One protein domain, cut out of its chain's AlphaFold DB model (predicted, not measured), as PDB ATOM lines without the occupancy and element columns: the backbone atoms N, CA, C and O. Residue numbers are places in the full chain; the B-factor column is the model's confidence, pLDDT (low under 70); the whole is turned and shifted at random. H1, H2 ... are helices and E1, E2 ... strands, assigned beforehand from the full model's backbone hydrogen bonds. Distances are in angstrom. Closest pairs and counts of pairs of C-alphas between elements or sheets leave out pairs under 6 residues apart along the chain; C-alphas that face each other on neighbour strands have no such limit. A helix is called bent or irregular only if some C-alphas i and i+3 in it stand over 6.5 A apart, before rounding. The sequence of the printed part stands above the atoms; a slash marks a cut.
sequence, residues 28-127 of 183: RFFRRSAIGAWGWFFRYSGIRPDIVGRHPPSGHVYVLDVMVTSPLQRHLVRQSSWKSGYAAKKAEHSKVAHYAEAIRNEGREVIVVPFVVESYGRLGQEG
ATOM      1  N   ARG A  28      18.864  -4.932  16.122       39.81
ATOM      2  CA  ARG A  28      18.486  -6.243  15.567       39.81
ATOM      3  C   ARG A  28      18.928  -6.494  14.119       39.81
ATOM      4  O   ARG A  28      18.933  -7.642  13.691       39.81
ATOM      5  N   PHE A  29      19.279  -5.452  13.362       37.62
ATOM      6  CA  PHE A  29      19.820  -5.605  12.003       37.62
ATOM      7  C   PHE A  29      21.331  -5.879  11.984       37.62
ATOM      8  O   PHE A  29      21.887  -6.207  10.939       37.62
ATOM      9  N   PHE A  30      21.994  -5.810  13.139       42.31
ATOM     10  CA  PHE A  30      23.410  -6.104  13.264       42.31
ATOM     11  C   PHE A  30      23.602  -7.602  13.506       42.31
ATOM     12  O   PHE A  30      23.353  -8.105  14.600       42.31
ATOM     13  N   ARG A  31      24.111  -8.331  12.508       39.97
ATOM     14  CA  ARG A  31      24.782  -9.609  12.775       39.97
ATOM     15  C   ARG A  31      26.259  -9.328  13.005       39.97
ATOM     16  O   ARG A  31      26.965  -8.964  12.069       39.97
ATOM     17  N   ARG A  32      26.724  -9.497  14.247       38.22
ATOM     18  CA  ARG A  32      28.160  -9.533  14.543       38.22
ATOM     19  C   ARG A  32      28.760 -10.725  13.799       38.22
ATOM     20  O   ARG A  32      28.371 -11.864  14.034       38.22
ATOM     21  N   SER A  33      29.683 -10.448  12.889       37.06
ATOM     22  CA  SER A  33      30.599 -11.461  12.373       37.06
ATOM     23  C   SER A  33      31.663 -11.742  13.438       37.06
ATOM     24  O   SER A  33      32.089 -10.825  14.139       37.06
ATOM     25  N   ALA A  34      32.122 -12.992  13.553       38.62
ATOM     26  CA  ALA A  34      33.282 -13.349  14.379       38.62
ATOM     27  C   ALA A  34      34.586 -12.676  13.888       38.62
ATOM     28  O   ALA A  34      35.591 -12.645  14.596       38.62
ATOM     29  N   ILE A  35      34.571 -12.100  12.682       40.72
ATOM     30  CA  ILE A  35      35.694 -11.409  12.045       40.72
ATOM     31  C   ILE A  35      35.589  -9.910  12.353       40.72
ATOM     32  O   ILE A  35      35.347  -9.113  11.463       40.72
ATOM     33  N   GLY A  36      35.736  -9.502  13.616       43.22
ATOM     34  CA  GLY A  36      35.632  -8.088  14.004       43.22
ATOM     35  C   GLY A  36      34.213  -7.514  13.868       43.22
ATOM     36  O   GLY A  36      33.371  -8.006  13.122       43.22
ATOM     37  N   ALA A  37      33.915  -6.469  14.635       50.62
ATOM     38  CA  ALA A  37      32.578  -5.889  14.761       50.62
ATOM     39  C   ALA A  37      32.112  -5.092  13.519       50.62
ATOM     40  O   ALA A  37      31.722  -3.932  13.633       50.62
ATOM     41  N   TRP A  38      32.136  -5.693  12.328       49.59
ATOM     42  CA  TRP A  38      31.497  -5.126  11.144       49.59
ATOM     43  C   TRP A  38      29.980  -5.128  11.354       49.59
ATOM     44  O   TRP A  38      29.356  -6.181  11.491       49.59
ATOM     45  N   GLY A  39      29.394  -3.934  11.422       54.00
ATOM     46  CA  GLY A  39      27.950  -3.748  11.314       54.00
ATOM     47  C   GLY A  39      27.554  -3.699   9.845       54.00
ATOM     48  O   GLY A  39      28.141  -2.914   9.103       54.00
ATOM     49  N   TRP A  40      26.592  -4.534   9.448       54.88
ATOM     50  CA  TRP A  40      26.076  -4.592   8.081       54.88
ATOM     51  C   TRP A  40      24.821  -3.735   7.953       54.88
ATOM     52  O   TRP A  40      23.877  -3.910   8.725       54.88
ATOM     53  N   PHE A  41      24.789  -2.843   6.964       62.19
ATOM     54  CA  PHE A  41      23.610  -2.032   6.659       62.19
ATOM     55  C   PHE A  41      23.217  -2.191   5.194       62.19
ATOM     56  O   PHE A  41      24.066  -2.385   4.330       62.19
ATOM     57  N   PHE A  42      21.916  -2.078   4.924       55.44
ATOM     58  CA  PHE A  42      21.346  -2.139   3.573       55.44
ATOM     59  C   PHE A  42      20.775  -0.789   3.121       55.44
ATOM     60  O   PHE A  42      20.103  -0.711   2.097       55.44
ATOM     61  N   ARG A  43      20.970   0.273   3.910       60.41
ATOM     62  CA  ARG A  43      20.633   1.645   3.532       60.41
ATOM     63  C   ARG A  43      21.696   2.603   4.045       60.41
ATOM     64  O   ARG A  43      22.091   2.520   5.202       60.41
ATOM     65  N   TYR A  44      22.087   3.520   3.179       65.44
ATOM     66  CA  TYR A  44      22.997   4.621   3.429       65.44
ATOM     67  C   TYR A  44      22.332   5.897   2.900       65.44
ATOM     68  O   TYR A  44      22.129   6.025   1.694       65.44
ATOM     69  N   SER A  45      21.902   6.793   3.793       67.25
ATOM     70  CA  SER A  45      21.260   8.076   3.441       67.25
ATOM     71  C   SER A  45      20.123   7.971   2.406       67.25
ATOM     72  O   SER A  45      20.020   8.775   1.486       67.25
ATOM     73  N   GLY A  46      19.274   6.940   2.518       70.31
ATOM     74  CA  GLY A  46      18.163   6.688   1.585       70.31
ATOM     75  C   GLY A  46      18.527   5.871   0.336       70.31
ATOM     76  O   GLY A  46      17.629   5.335  -0.310       70.31
ATOM     77  N   ILE A  47      19.816   5.691   0.049       77.69
ATOM     78  CA  ILE A  47      20.338   4.828  -1.017       77.69
ATOM     79  C   ILE A  47      20.528   3.409  -0.468       77.69
ATOM     80  O   ILE A  47      20.855   3.235   0.705       77.69
ATOM     81  N   ARG A  48      20.316   2.376  -1.288       80.69
ATOM     82  CA  ARG A  48      20.542   0.971  -0.917       80.69
ATOM     83  C   ARG A  48      21.811   0.436  -1.595       80.69
ATOM     84  O   ARG A  48      21.702  -0.046  -2.717       80.69
ATOM     85  N   PRO A  49      22.977   0.505  -0.934       84.06
ATOM     86  CA  PRO A  49      24.154  -0.238  -1.371       84.06
ATOM     87  C   PRO A  49      23.989  -1.737  -1.082       84.06
ATOM     88  O   PRO A  49      23.164  -2.135  -0.249       84.06
ATOM     89  N   ASP A  50      24.808  -2.561  -1.732       84.38
ATOM     90  CA  ASP A  50      24.838  -4.006  -1.481       84.38
ATOM     91  C   ASP A  50      25.415  -4.335  -0.103       84.38
ATOM     92  O   ASP A  50      24.905  -5.206   0.607       84.38
ATOM     93  N   ILE A  51      26.481  -3.629   0.277       83.44
ATOM     94  CA  ILE A  51      27.210  -3.836   1.520       83.44
ATOM     95  C   ILE A  51      27.553  -2.482   2.134       83.44
ATOM     96  O   ILE A  51      28.148  -1.616   1.500       83.44
ATOM     97  N   VAL A  52      27.266  -2.328   3.421       82.88
ATOM     98  CA  VAL A  52      27.875  -1.282   4.247       82.88
ATOM     99  C   VAL A  52      28.572  -1.954   5.404       82.88
ATOM    100  O   VAL A  52      27.978  -2.812   6.049       82.88
ATOM    101  N   GLY A  53      29.808  -1.561   5.672       78.62
ATOM    102  CA  GLY A  53      30.606  -2.088   6.762       78.62
ATOM    103  C   GLY A  53      31.272  -0.961   7.532       78.62
ATOM    104  O   GLY A  53      31.844  -0.058   6.937       78.62
ATOM    105  N   ARG A  54      31.243  -1.013   8.862       77.69
ATOM    106  CA  ARG A  54      32.057  -0.117   9.694       77.69
ATOM    107  C   ARG A  54      33.334  -0.832  10.108       77.69
ATOM    108  O   ARG A  54      33.243  -1.891  10.723       77.69
ATOM    109  N   HIS A  55      34.490  -0.244   9.817       71.12
ATOM    110  CA  HIS A  55      35.773  -0.750  10.289       71.12
ATOM    111  C   HIS A  55      35.972  -0.330  11.755       71.12
ATOM    112  O   HIS A  55      36.099   0.867  12.023       71.12
ATOM    113  N   PRO A  56      35.966  -1.263  12.726       66.50
ATOM    114  CA  PRO A  56      35.936  -0.896  14.145       66.50
ATOM    115  C   PRO A  56      37.150  -0.085  14.632       66.50
ATOM    116  O   PRO A  56      36.919   0.883  15.350       66.50
ATOM    117  N   PRO A  57      38.405  -0.405  14.245       69.19
ATOM    118  CA  PRO A  57      39.579   0.332  14.719       69.19
ATOM    119  C   PRO A  57      39.643   1.793  14.265       69.19
ATOM    120  O   PRO A  57      40.016   2.654  15.050       69.19
ATOM    121  N   SER A  58      39.294   2.083  13.005       70.75
ATOM    122  CA  SER A  58      39.393   3.446  12.453       70.75
ATOM    123  C   SER A  58      38.068   4.207  12.460       70.75
ATOM    124  O   SER A  58      38.035   5.409  12.227       70.75
ATOM    125  N   GLY A  59      36.949   3.513  12.671       72.94
ATOM    126  CA  GLY A  59      35.614   4.095  12.615       72.94
ATOM    127  C   GLY A  59      35.098   4.406  11.206       72.94
ATOM    128  O   GLY A  59      33.922   4.758  11.102       72.94
ATOM    129  N   HIS A  60      35.910   4.236  10.150       78.19
ATOM    130  CA  HIS A  60      35.498   4.479   8.762       78.19
ATOM    131  C   HIS A  60      34.307   3.604   8.370       78.19
ATOM    132  O   HIS A  60      34.215   2.428   8.747       78.19
ATOM    133  N   VAL A  61      33.417   4.177   7.564       82.88
ATOM    134  CA  VAL A  61      32.302   3.456   6.954       82.88
ATOM    135  C   VAL A  61      32.663   3.142   5.510       82.88
ATOM    136  O   VAL A  61      32.931   4.039   4.719       82.88
ATOM    137  N   TYR A  62      32.660   1.865   5.166       85.75
ATOM    138  CA  TYR A  62      32.818   1.368   3.810       85.75
ATOM    139  C   TYR A  62      31.442   1.117   3.214       85.75
ATOM    140  O   TYR A  62      30.643   0.381   3.790       85.75
ATOM    141  N   VAL A  63      31.178   1.704   2.054       88.88
ATOM    142  CA  VAL A  63      29.967   1.469   1.266       88.88
ATOM    143  C   VAL A  63      30.391   0.752  -0.004       88.88
ATOM    144  O   VAL A  63      30.936   1.368  -0.916       88.88
ATOM    145  N   LEU A  64      30.189  -0.560  -0.046       90.81
ATOM    146  CA  LEU A  64      30.514  -1.393  -1.193       90.81
ATOM    147  C   LEU A  64      29.254  -1.677  -1.999       90.81
ATOM    148  O   LEU A  64      28.229  -2.113  -1.476       90.81
ATOM    149  N   ASP A  65      29.349  -1.425  -3.295       91.50
ATOM    150  CA  ASP A  65      28.207  -1.520  -4.188       91.50
ATOM    151  C   ASP A  65      28.629  -2.177  -5.503       91.50
ATOM    152  O   ASP A  65      29.415  -1.624  -6.280       91.50
ATOM    153  N   VAL A  66      28.093  -3.366  -5.765       91.94
ATOM    154  CA  VAL A  66      28.507  -4.271  -6.836       91.94
ATOM    155  C   VAL A  66      27.739  -3.965  -8.115       91.94
ATOM    156  O   VAL A  66      26.565  -3.600  -8.115       91.94
ATOM    157  N   MET A  67      28.403  -4.062  -9.261       92.56
ATOM    158  CA  MET A  67      27.727  -3.978 -10.552       92.56
ATOM    159  C   MET A  67      28.442  -4.810 -11.597       92.56
ATOM    160  O   MET A  67      29.664  -4.773 -11.716       92.56
ATOM    161  N   VAL A  68      27.655  -5.492 -12.420       93.06
ATOM    162  CA  VAL A  68      28.141  -6.064 -13.671       93.06
ATOM    163  C   VAL A  68      27.707  -5.153 -14.810       93.06
ATOM    164  O   VAL A  68      26.532  -4.805 -14.926       93.06
ATOM    165  N   THR A  69      28.650  -4.745 -15.652       92.88
ATOM    166  CA  THR A  69      28.389  -3.904 -16.825       92.88
ATOM    167  C   THR A  69      28.822  -4.612 -18.097       92.88
ATOM    168  O   THR A  69      29.805  -5.346 -18.102       92.88
ATOM    169  N   SER A  70      28.098  -4.420 -19.197       92.88
ATOM    170  CA  SER A  70      28.488  -5.009 -20.477       92.88
ATOM    171  C   SER A  70      29.079  -3.935 -21.384       92.88
ATOM    172  O   SER A  70      28.410  -2.932 -21.652       92.88
ATOM    173  N   PRO A  71      30.289  -4.135 -21.935       90.81
ATOM    174  CA  PRO A  71      30.843  -3.202 -22.907       90.81
ATOM    175  C   PRO A  71      30.058  -3.193 -24.229       90.81
ATOM    176  O   PRO A  71      30.251  -2.280 -25.023       90.81
ATOM    177  N   LEU A  72      29.147  -4.150 -24.459       93.00
ATOM    178  CA  LEU A  72      28.276  -4.192 -25.640       93.00
ATOM    179  C   LEU A  72      27.014  -3.326 -25.520       93.00
ATOM    180  O   LEU A  72      26.221  -3.257 -26.459       93.00
ATOM    181  N   GLN A  73      26.796  -2.651 -24.389       92.12
ATOM    182  CA  GLN A  73      25.664  -1.735 -24.256       92.12
ATOM    183  C   GLN A  73      25.736  -0.642 -25.329       92.12
ATOM    184  O   GLN A  73      26.794  -0.058 -25.566       92.12
ATOM    185  N   ARG A  74      24.594  -0.316 -25.952       93.50
ATOM    186  CA  ARG A  74      24.510   0.610 -27.102       93.50
ATOM    187  C   ARG A  74      25.232   1.946 -26.878       93.50
ATOM    188  O   ARG A  74      25.821   2.492 -27.802       93.50
ATOM    189  N   HIS A  75      25.199   2.464 -25.654       92.25
ATOM    190  CA  HIS A  75      25.805   3.743 -25.280       92.25
ATOM    191  C   HIS A  75      27.286   3.643 -24.854       92.25
ATOM    192  O   HIS A  75      27.894   4.662 -24.527       92.25
ATOM    193  N   LEU A  76      27.860   2.433 -24.827       91.06
ATOM    194  CA  LEU A  76      29.248   2.140 -24.440       91.06
ATOM    195  C   LEU A  76      30.053   1.505 -25.573       91.06
ATOM    196  O   LEU A  76      31.249   1.766 -25.666       91.06
ATOM    197  N   VAL A  77      29.407   0.738 -26.458       91.50
ATOM    198  CA  VAL A  77      30.060  -0.132 -27.451       91.50
ATOM    199  C   VAL A  77      31.130   0.571 -28.279       91.50
ATOM    200  O   VAL A  77      32.231   0.048 -28.414       91.50
ATOM    201  N   ARG A  78      30.871   1.800 -28.746       90.88
ATOM    202  CA  ARG A  78      31.839   2.576 -29.537       90.88
ATOM    203  C   ARG A  78      33.094   2.941 -28.749       90.88
ATOM    204  O   ARG A  78      34.138   3.111 -29.350       90.88
ATOM    205  N   GLN A  79      32.997   3.152 -27.441       92.31
ATOM    206  CA  GLN A  79      34.130   3.563 -26.604       92.31
ATOM    207  C   GLN A  79      34.851   2.334 -26.044       92.31
ATOM    208  O   GLN A  79      36.079   2.263 -26.068       92.31
ATOM    209  N   SER A  80      34.081   1.335 -25.619       88.50
ATOM    210  CA  SER A  80      34.600   0.070 -25.118       88.50
ATOM    211  C   SER A  80      35.281  -0.776 -26.195       88.50
ATOM    212  O   SER A  80      36.157  -1.565 -25.855       88.50
ATOM    213  N   SER A  81      34.956  -0.588 -27.482       86.00
ATOM    214  CA  SER A  81      35.619  -1.295 -28.589       86.00
ATOM    215  C   SER A  81      37.100  -0.941 -28.754       86.00
ATOM    216  O   SER A  81      37.859  -1.760 -29.255       86.00
ATOM    217  N   TRP A  82      37.526   0.255 -28.332       86.88
ATOM    218  CA  TRP A  82      38.923   0.712 -28.469       86.88
ATOM    219  C   TRP A  82      39.679   0.732 -27.140       86.88
ATOM    220  O   TRP A  82      40.885   0.968 -27.117       86.88
ATOM    221  N   LYS A  83      38.983   0.523 -26.017       88.00
ATOM    222  CA  LYS A  83      39.566   0.610 -24.679       88.00
ATOM    223  C   LYS A  83      38.935  -0.410 -23.740       88.00
ATOM    224  O   LYS A  83      37.832  -0.224 -23.233       88.00
ATOM    225  N   SER A  84      39.685  -1.469 -23.459       85.81
ATOM    226  CA  SER A  84      39.291  -2.467 -22.465       85.81
ATOM    227  C   SER A  84      39.193  -1.843 -21.063       85.81
ATOM    228  O   SER A  84      40.016  -0.998 -20.698       85.81
ATOM    229  N   GLY A  85      38.180  -2.230 -20.282       88.94
ATOM    230  CA  GLY A  85      37.912  -1.660 -18.956       88.94
ATOM    231  C   GLY A  85      37.166  -0.324 -18.984       88.94
ATOM    232  O   GLY A  85      36.930   0.268 -17.931       88.94
ATOM    233  N   TYR A  86      36.809   0.193 -20.165       93.06
ATOM    234  CA  TYR A  86      36.100   1.466 -20.281       93.06
ATOM    235  C   TYR A  86      34.704   1.418 -19.652       93.06
ATOM    236  O   TYR A  86      34.303   2.376 -18.986       93.06
ATOM    237  N   ALA A  87      33.971   0.315 -19.841       93.25
ATOM    238  CA  ALA A  87      32.623   0.186 -19.301       93.25
ATOM    239  C   ALA A  87      32.670   0.113 -17.773       93.25
ATOM    240  O   ALA A  87      31.893   0.811 -17.117       93.25
ATOM    241  N   ALA A  88      33.621  -0.651 -17.220       94.12
ATOM    242  CA  ALA A  88      33.849  -0.702 -15.778       94.12
ATOM    243  C   ALA A  88      34.182   0.683 -15.214       94.12
ATOM    244  O   ALA A  88      33.463   1.163 -14.344       94.12
ATOM    245  N   LYS A  89      35.173   1.381 -15.786       94.81
ATOM    246  CA  LYS A  89      35.583   2.712 -15.314       94.81
ATOM    247  C   LYS A  89      34.436   3.724 -15.316       94.81
ATOM    248  O   LYS A  89      34.275   4.508 -14.383       94.81
ATOM    249  N   LYS A  90      33.621   3.736 -16.376       95.25
ATOM    250  CA  LYS A  90      32.484   4.661 -16.470       95.25
ATOM    251  C   LYS A  90      31.412   4.350 -15.422       95.25
ATOM    252  O   LYS A  90      30.850   5.277 -14.842       95.25
ATOM    253  N   ALA A  91      31.143   3.073 -15.168       94.75
ATOM    254  CA  ALA A  91      30.219   2.651 -14.123       94.75
ATOM    255  C   ALA A  91      30.763   2.939 -12.710       94.75
ATOM    256  O   ALA A  91      29.995   3.396 -11.867       94.75
ATOM    257  N   GLU A  92      32.070   2.786 -12.467       96.06
ATOM    258  CA  GLU A  92      32.710   3.191 -11.204       96.06
ATOM    259  C   GLU A  92      32.493   4.681 -10.932       96.06
ATOM    260  O   GLU A  92      31.958   5.047  -9.886       96.06
ATOM    261  N   HIS A  93      32.800   5.539 -11.910       95.31
ATOM    262  CA  HIS A  93      32.546   6.976 -11.795       95.31
ATOM    263  C   HIS A  93      31.065   7.289 -11.550       95.31
ATOM    264  O   HIS A  93      30.745   8.163 -10.746       95.31
ATOM    265  N   SER A  94      30.155   6.576 -12.223       94.25
ATOM    266  CA  SER A  94      28.715   6.759 -12.027       94.25
ATOM    267  C   SER A  94      28.285   6.414 -10.603       94.25
ATOM    268  O   SER A  94      27.452   7.124 -10.044       94.25
ATOM    269  N   LYS A  95      28.844   5.356 -10.002       93.25
ATOM    270  CA  LYS A  95      28.568   5.002  -8.606       93.25
ATOM    271  C   LYS A  95      29.139   6.039  -7.649       93.25
ATOM    272  O   LYS A  95      28.408   6.524  -6.797       93.25
ATOM    273  N   VAL A  96      30.390   6.461  -7.822       92.69
ATOM    274  CA  VAL A  96      30.976   7.523  -6.982       92.69
ATOM    275  C   VAL A  96      30.120   8.792  -7.029       92.69
ATOM    276  O   VAL A  96      29.795   9.354  -5.985       92.69
ATOM    277  N   ALA A  97      29.674   9.203  -8.219       92.88
ATOM    278  CA  ALA A  97      28.774  10.342  -8.379       92.88
ATOM    279  C   ALA A  97      27.411  10.122  -7.697       92.88
ATOM    280  O   ALA A  97      26.905  11.039  -7.055       92.88
ATOM    281  N   HIS A  98      26.845   8.913  -7.789       90.88
ATOM    282  CA  HIS A  98      25.577   8.548  -7.149       90.88
ATOM    283  C   HIS A  98      25.615   8.711  -5.622       90.88
ATOM    284  O   HIS A  98      24.654   9.200  -5.034       90.88
ATOM    285  N   TYR A  99      26.736   8.364  -4.984       89.50
ATOM    286  CA  TYR A  99      26.899   8.487  -3.532       89.50
ATOM    287  C   TYR A  99      27.432   9.855  -3.077       89.50
ATOM    288  O   TYR A  99      27.389  10.151  -1.885       89.50
ATOM    289  N   ALA A 100      27.909  10.714  -3.983       88.81
ATOM    290  CA  ALA A 100      28.620  11.943  -3.624       88.81
ATOM    291  C   ALA A 100      27.810  12.880  -2.709       88.81
ATOM    292  O   ALA A 100      28.357  13.457  -1.773       88.81
ATOM    293  N   GLU A 101      26.508  13.034  -2.959       85.00
ATOM    294  CA  GLU A 101      25.633  13.857  -2.114       85.00
ATOM    295  C   GLU A 101      25.390  13.223  -0.743       85.00
ATOM    296  O   GLU A 101      25.528  13.884   0.285       85.00
ATOM    297  N   ALA A 102      25.112  11.921  -0.727       81.75
ATOM    298  CA  ALA A 102      24.897  11.157   0.492       81.75
ATOM    299  C   ALA A 102      26.126  11.164   1.420       81.75
ATOM    300  O   ALA A 102      25.968  11.150   2.636       81.75
ATOM    301  N   ILE A 103      27.342  11.210   0.864       83.88
ATOM    302  CA  ILE A 103      28.597  11.340   1.622       83.88
ATOM    303  C   ILE A 103      28.758  12.745   2.200       83.88
ATOM    304  O   ILE A 103      29.054  12.882   3.385       83.88
ATOM    305  N   ARG A 104      28.531  13.795   1.396       82.31
ATOM    306  CA  ARG A 104      28.666  15.190   1.860       82.31
ATOM    307  C   ARG A 104      27.798  15.486   3.083       82.31
ATOM    308  O   ARG A 104      28.210  16.251   3.948       82.31
ATOM    309  N   ASN A 105      26.627  14.861   3.163       78.19
ATOM    310  CA  ASN A 105      25.646  15.119   4.213       78.19
ATOM    311  C   ASN A 105      25.889  14.333   5.518       78.19
ATOM    312  O   ASN A 105      25.198  14.585   6.502       78.19
ATOM    313  N   GLU A 106      26.838  13.391   5.557       71.62
ATOM    314  CA  GLU A 106      27.020  12.501   6.713       71.62
ATOM    315  C   GLU A 106      27.984  13.016   7.793       71.62
ATOM    316  O   GLU A 106      27.973  12.506   8.911       71.62
ATOM    317  N   GLY A 107      28.816  14.019   7.494       69.12
ATOM    318  CA  GLY A 107      29.727  14.616   8.482       69.12
ATOM    319  C   GLY A 107      30.798  13.664   9.045       69.12
ATOM    320  O   GLY A 107      31.406  13.969  10.069       69.12
ATOM    321  N   ARG A 108      31.034  12.515   8.396       73.62
ATOM    322  CA  ARG A 108      32.068  11.524   8.736       73.62
ATOM    323  C   ARG A 108      32.747  10.994   7.482       73.62
ATOM    324  O   ARG A 108      32.230  11.132   6.376       73.62
ATOM    325  N   GLU A 109      33.896  10.357   7.670       80.62
ATOM    326  CA  GLU A 109      34.647   9.769   6.568       80.62
ATOM    327  C   GLU A 109      34.005   8.460   6.089       80.62
ATOM    328  O   GLU A 109      33.951   7.458   6.814       80.62
ATOM    329  N   VAL A 110      33.519   8.493   4.847       85.00
ATOM    330  CA  VAL A 110      32.899   7.360   4.164       85.00
ATOM    331  C   VAL A 110      33.680   7.025   2.908       85.00
ATOM    332  O   VAL A 110      33.928   7.880   2.061       85.00
ATOM    333  N   ILE A 111      34.038   5.752   2.785       88.31
ATOM    334  CA  ILE A 111      34.802   5.204   1.672       88.31
ATOM    335  C   ILE A 111      33.841   4.408   0.796       88.31
ATOM    336  O   ILE A 111      33.390   3.322   1.166       88.31
ATOM    337  N   VAL A 112      33.525   4.945  -0.379       91.25
ATOM    338  CA  VAL A 112      32.741   4.216  -1.380       91.25
ATOM    339  C   VAL A 112      33.663   3.309  -2.178       91.25
ATOM    340  O   VAL A 112      34.675   3.749  -2.710       91.25
ATOM    341  N   VAL A 113      33.276   2.043  -2.279       93.44
ATOM    342  CA  VAL A 113      33.967   1.014  -3.049       93.44
ATOM    343  C   VAL A 113      33.041   0.577  -4.184       93.44
ATOM    344  O   VAL A 113      32.212  -0.324  -4.000       93.44
ATOM    345  N   PRO A 114      33.124   1.214  -5.364       94.69
ATOM    346  CA  PRO A 114      32.346   0.787  -6.513       94.69
ATOM    347  C   PRO A 114      32.951  -0.505  -7.074       94.69
ATOM    348  O   PRO A 114      33.949  -0.494  -7.791       94.69
ATOM    349  N   PHE A 115      32.351  -1.644  -6.746       94.31
ATOM    350  CA  PHE A 115      32.863  -2.945  -7.164       94.31
ATOM    351  C   PHE A 115      32.273  -3.323  -8.524       94.31
ATOM    352  O   PHE A 115      31.248  -4.001  -8.620       94.31
ATOM    353  N   VAL A 116      32.890  -2.835  -9.599       95.38
ATOM    354  CA  VAL A 116      32.374  -3.037 -10.956       95.38
ATOM    355  C   VAL A 116      33.158  -4.107 -11.704       95.38
ATOM    356  O   VAL A 116      34.386  -4.117 -11.691       95.38
ATOM    357  N   VAL A 117      32.447  -4.985 -12.408       93.69
ATOM    358  CA  VAL A 117      33.030  -6.016 -13.275       93.69
ATOM    359  C   VAL A 117      32.417  -5.915 -14.668       93.69
ATOM    360  O   VAL A 117      31.200  -5.821 -14.819       93.69
ATOM    361  N   GLU A 118      33.238  -5.927 -15.714       93.19
ATOM    362  CA  GLU A 118      32.740  -6.100 -17.077       93.19
ATOM    363  C   GLU A 118      32.239  -7.540 -17.268       93.19
ATOM    364  O   GLU A 118      32.815  -8.479 -16.726       93.19
ATOM    365  N   SER A 119      31.211  -7.749 -18.091       90.62
ATOM    366  CA  SER A 119      30.610  -9.072 -18.333       90.62
ATOM    367  C   SER A 119      31.593 -10.129 -18.861       90.62
ATOM    368  O   SER A 119      31.303 -11.316 -18.795       90.62
ATOM    369  N   TYR A 120      32.754  -9.709 -19.370       86.69
ATOM    370  CA  TYR A 120      33.849 -10.580 -19.817       86.69
ATOM    371  C   TYR A 120      34.930 -10.814 -18.746       86.69
ATOM    372  O   TYR A 120      36.010 -11.305 -19.056       86.69
ATOM    373  N   GLY A 121      34.659 -10.449 -17.490       83.81
ATOM    374  CA  GLY A 121      35.503 -10.749 -16.331       83.81
ATOM    375  C   GLY A 121      36.519  -9.670 -15.958       83.81
ATOM    376  O   GLY A 121      37.261  -9.847 -14.994       83.81
ATOM    377  N   ARG A 122      36.571  -8.538 -16.672       89.38
ATOM    378  CA  ARG A 122      37.503  -7.458 -16.325       89.38
ATOM    379  C   ARG A 122      36.993  -6.664 -15.126       89.38
ATOM    380  O   ARG A 122      35.972  -5.991 -15.219       89.38
ATOM    381  N   LEU A 123      37.737  -6.704 -14.026       90.00
ATOM    382  CA  LEU A 123      37.459  -5.892 -12.847       90.00
ATOM    383  C   LEU A 123      37.787  -4.411 -13.106       90.00
ATOM    384  O   LEU A 123      38.762  -4.091 -13.794       90.00
ATOM    385  N   GLY A 124      36.979  -3.523 -12.536       92.75
ATOM    386  CA  GLY A 124      37.293  -2.109 -12.395       92.75
ATOM    387  C   GLY A 124      38.472  -1.873 -11.444       92.75
ATOM    388  O   GLY A 124      38.867  -2.760 -10.678       92.75
ATOM    389  N   GLN A 125      39.075  -0.690 -11.538       94.19
ATOM    390  CA  GLN A 125      40.295  -0.375 -10.797       94.19
ATOM    391  C   GLN A 125      40.025  -0.232  -9.296       94.19
ATOM    392  O   GLN A 125      40.803  -0.740  -8.491       94.19
ATOM    393  N   GLU A 126      38.908   0.387  -8.918       92.12
ATOM    394  CA  GLU A 126      38.551   0.629  -7.517       92.12
ATOM    395  C   GLU A 126      38.267  -0.693  -6.797       92.12
ATOM    396  O   GLU A 126      38.772  -0.954  -5.703       92.12
ATOM    397  N   GLY A 127      37.522  -1.587  -7.458       87.75
ATOM    398  CA  GLY A 127      37.300  -2.947  -6.967       87.75
ATOM    399  C   GLY A 127      38.611  -3.723  -6.800       87.75
ATOM    400  O   GLY A 127      38.790  -4.428  -5.805       87.75
TER     401      GLY A 127
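Overview. This is residues 28 to 127 of the 183 residues of the protein "Hypothetical protein" of Rhodosorus marinus (UniProt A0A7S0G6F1). What shape does the model take? A narrow sheet of three strands has one long helix, H2, over one face and along the strands, while the small helix H1 sits beyond one end of the sheet. The unnamed residues 28 to 50 lie toward the other end, where residues 40 to 41 pair with E1. What are its parts? The printed part has 100 residues, mixed in class, with E1, E2, H1, H2 and E3 along the chain, a mixed sheet in the order E1, E2, E3, and under half of the residues in named elements. It is only just loose, close to compact, with a radius of gyration of the C-alphas of 15.5 A and spans of 46 by 30 by 22 A.

Arrangement. How do the strands pair? E1, residues 51 to 54, and E2, residues 61 to 69, form an antiparallel hairpin, with N 53 and O 62 within hydrogen-bond range at 2.8 A. E2 and E3, residues 110 to 118, are parallel, with N 113 and O 63 within range at 2.8 A. Where do the helices stand? H2, residues 86 to 104, is on the sheet in two layers, a helix on one face, at a height of 7.8 A over the sheet; it lies over E3, at 20 degrees on the local plane, and their closest C-alphas, Glu 92 and Pro 114, are 5.3 A apart. H1, residues 77 to 80, is not on the sheet and only just touches H2, only at the corner, with 3 pairs of C-alphas within 8 A, the closest Ser 80 and Tyr 86 at 5.3 A. E2, H1, H2 and E3 make a strand-helix-strand unit, parallel neighbour strands with helices between, and its crossover is right-handed. What of the helix backbones? In H2, 13 of 15 O i to N i+4 pairs are within hydrogen-bond range; H1 is too short for one.

Along the chain. Where do the elements begin and end? E1 begins at C-alpha 51, (27.210, -3.836, 1.520), and E3 ends at C-alpha 118, (32.740, -6.100, -17.077). How long are they? E2 measures 25.2 A, H2 27.1 A and E3 25.1 A; H2 is irregular, with C-alphas 98 and 101 7.3 A apart.

Size, cuts and confidence. How far does it reach? The two C-alphas farthest apart, Arg 28 and Trp 82, are 49.0 A apart. Is it whole and sure? The printed part has no cut and no long link between its elements; pLDDT is under 70 at residues 28 to 45, 56 to 57 and 107.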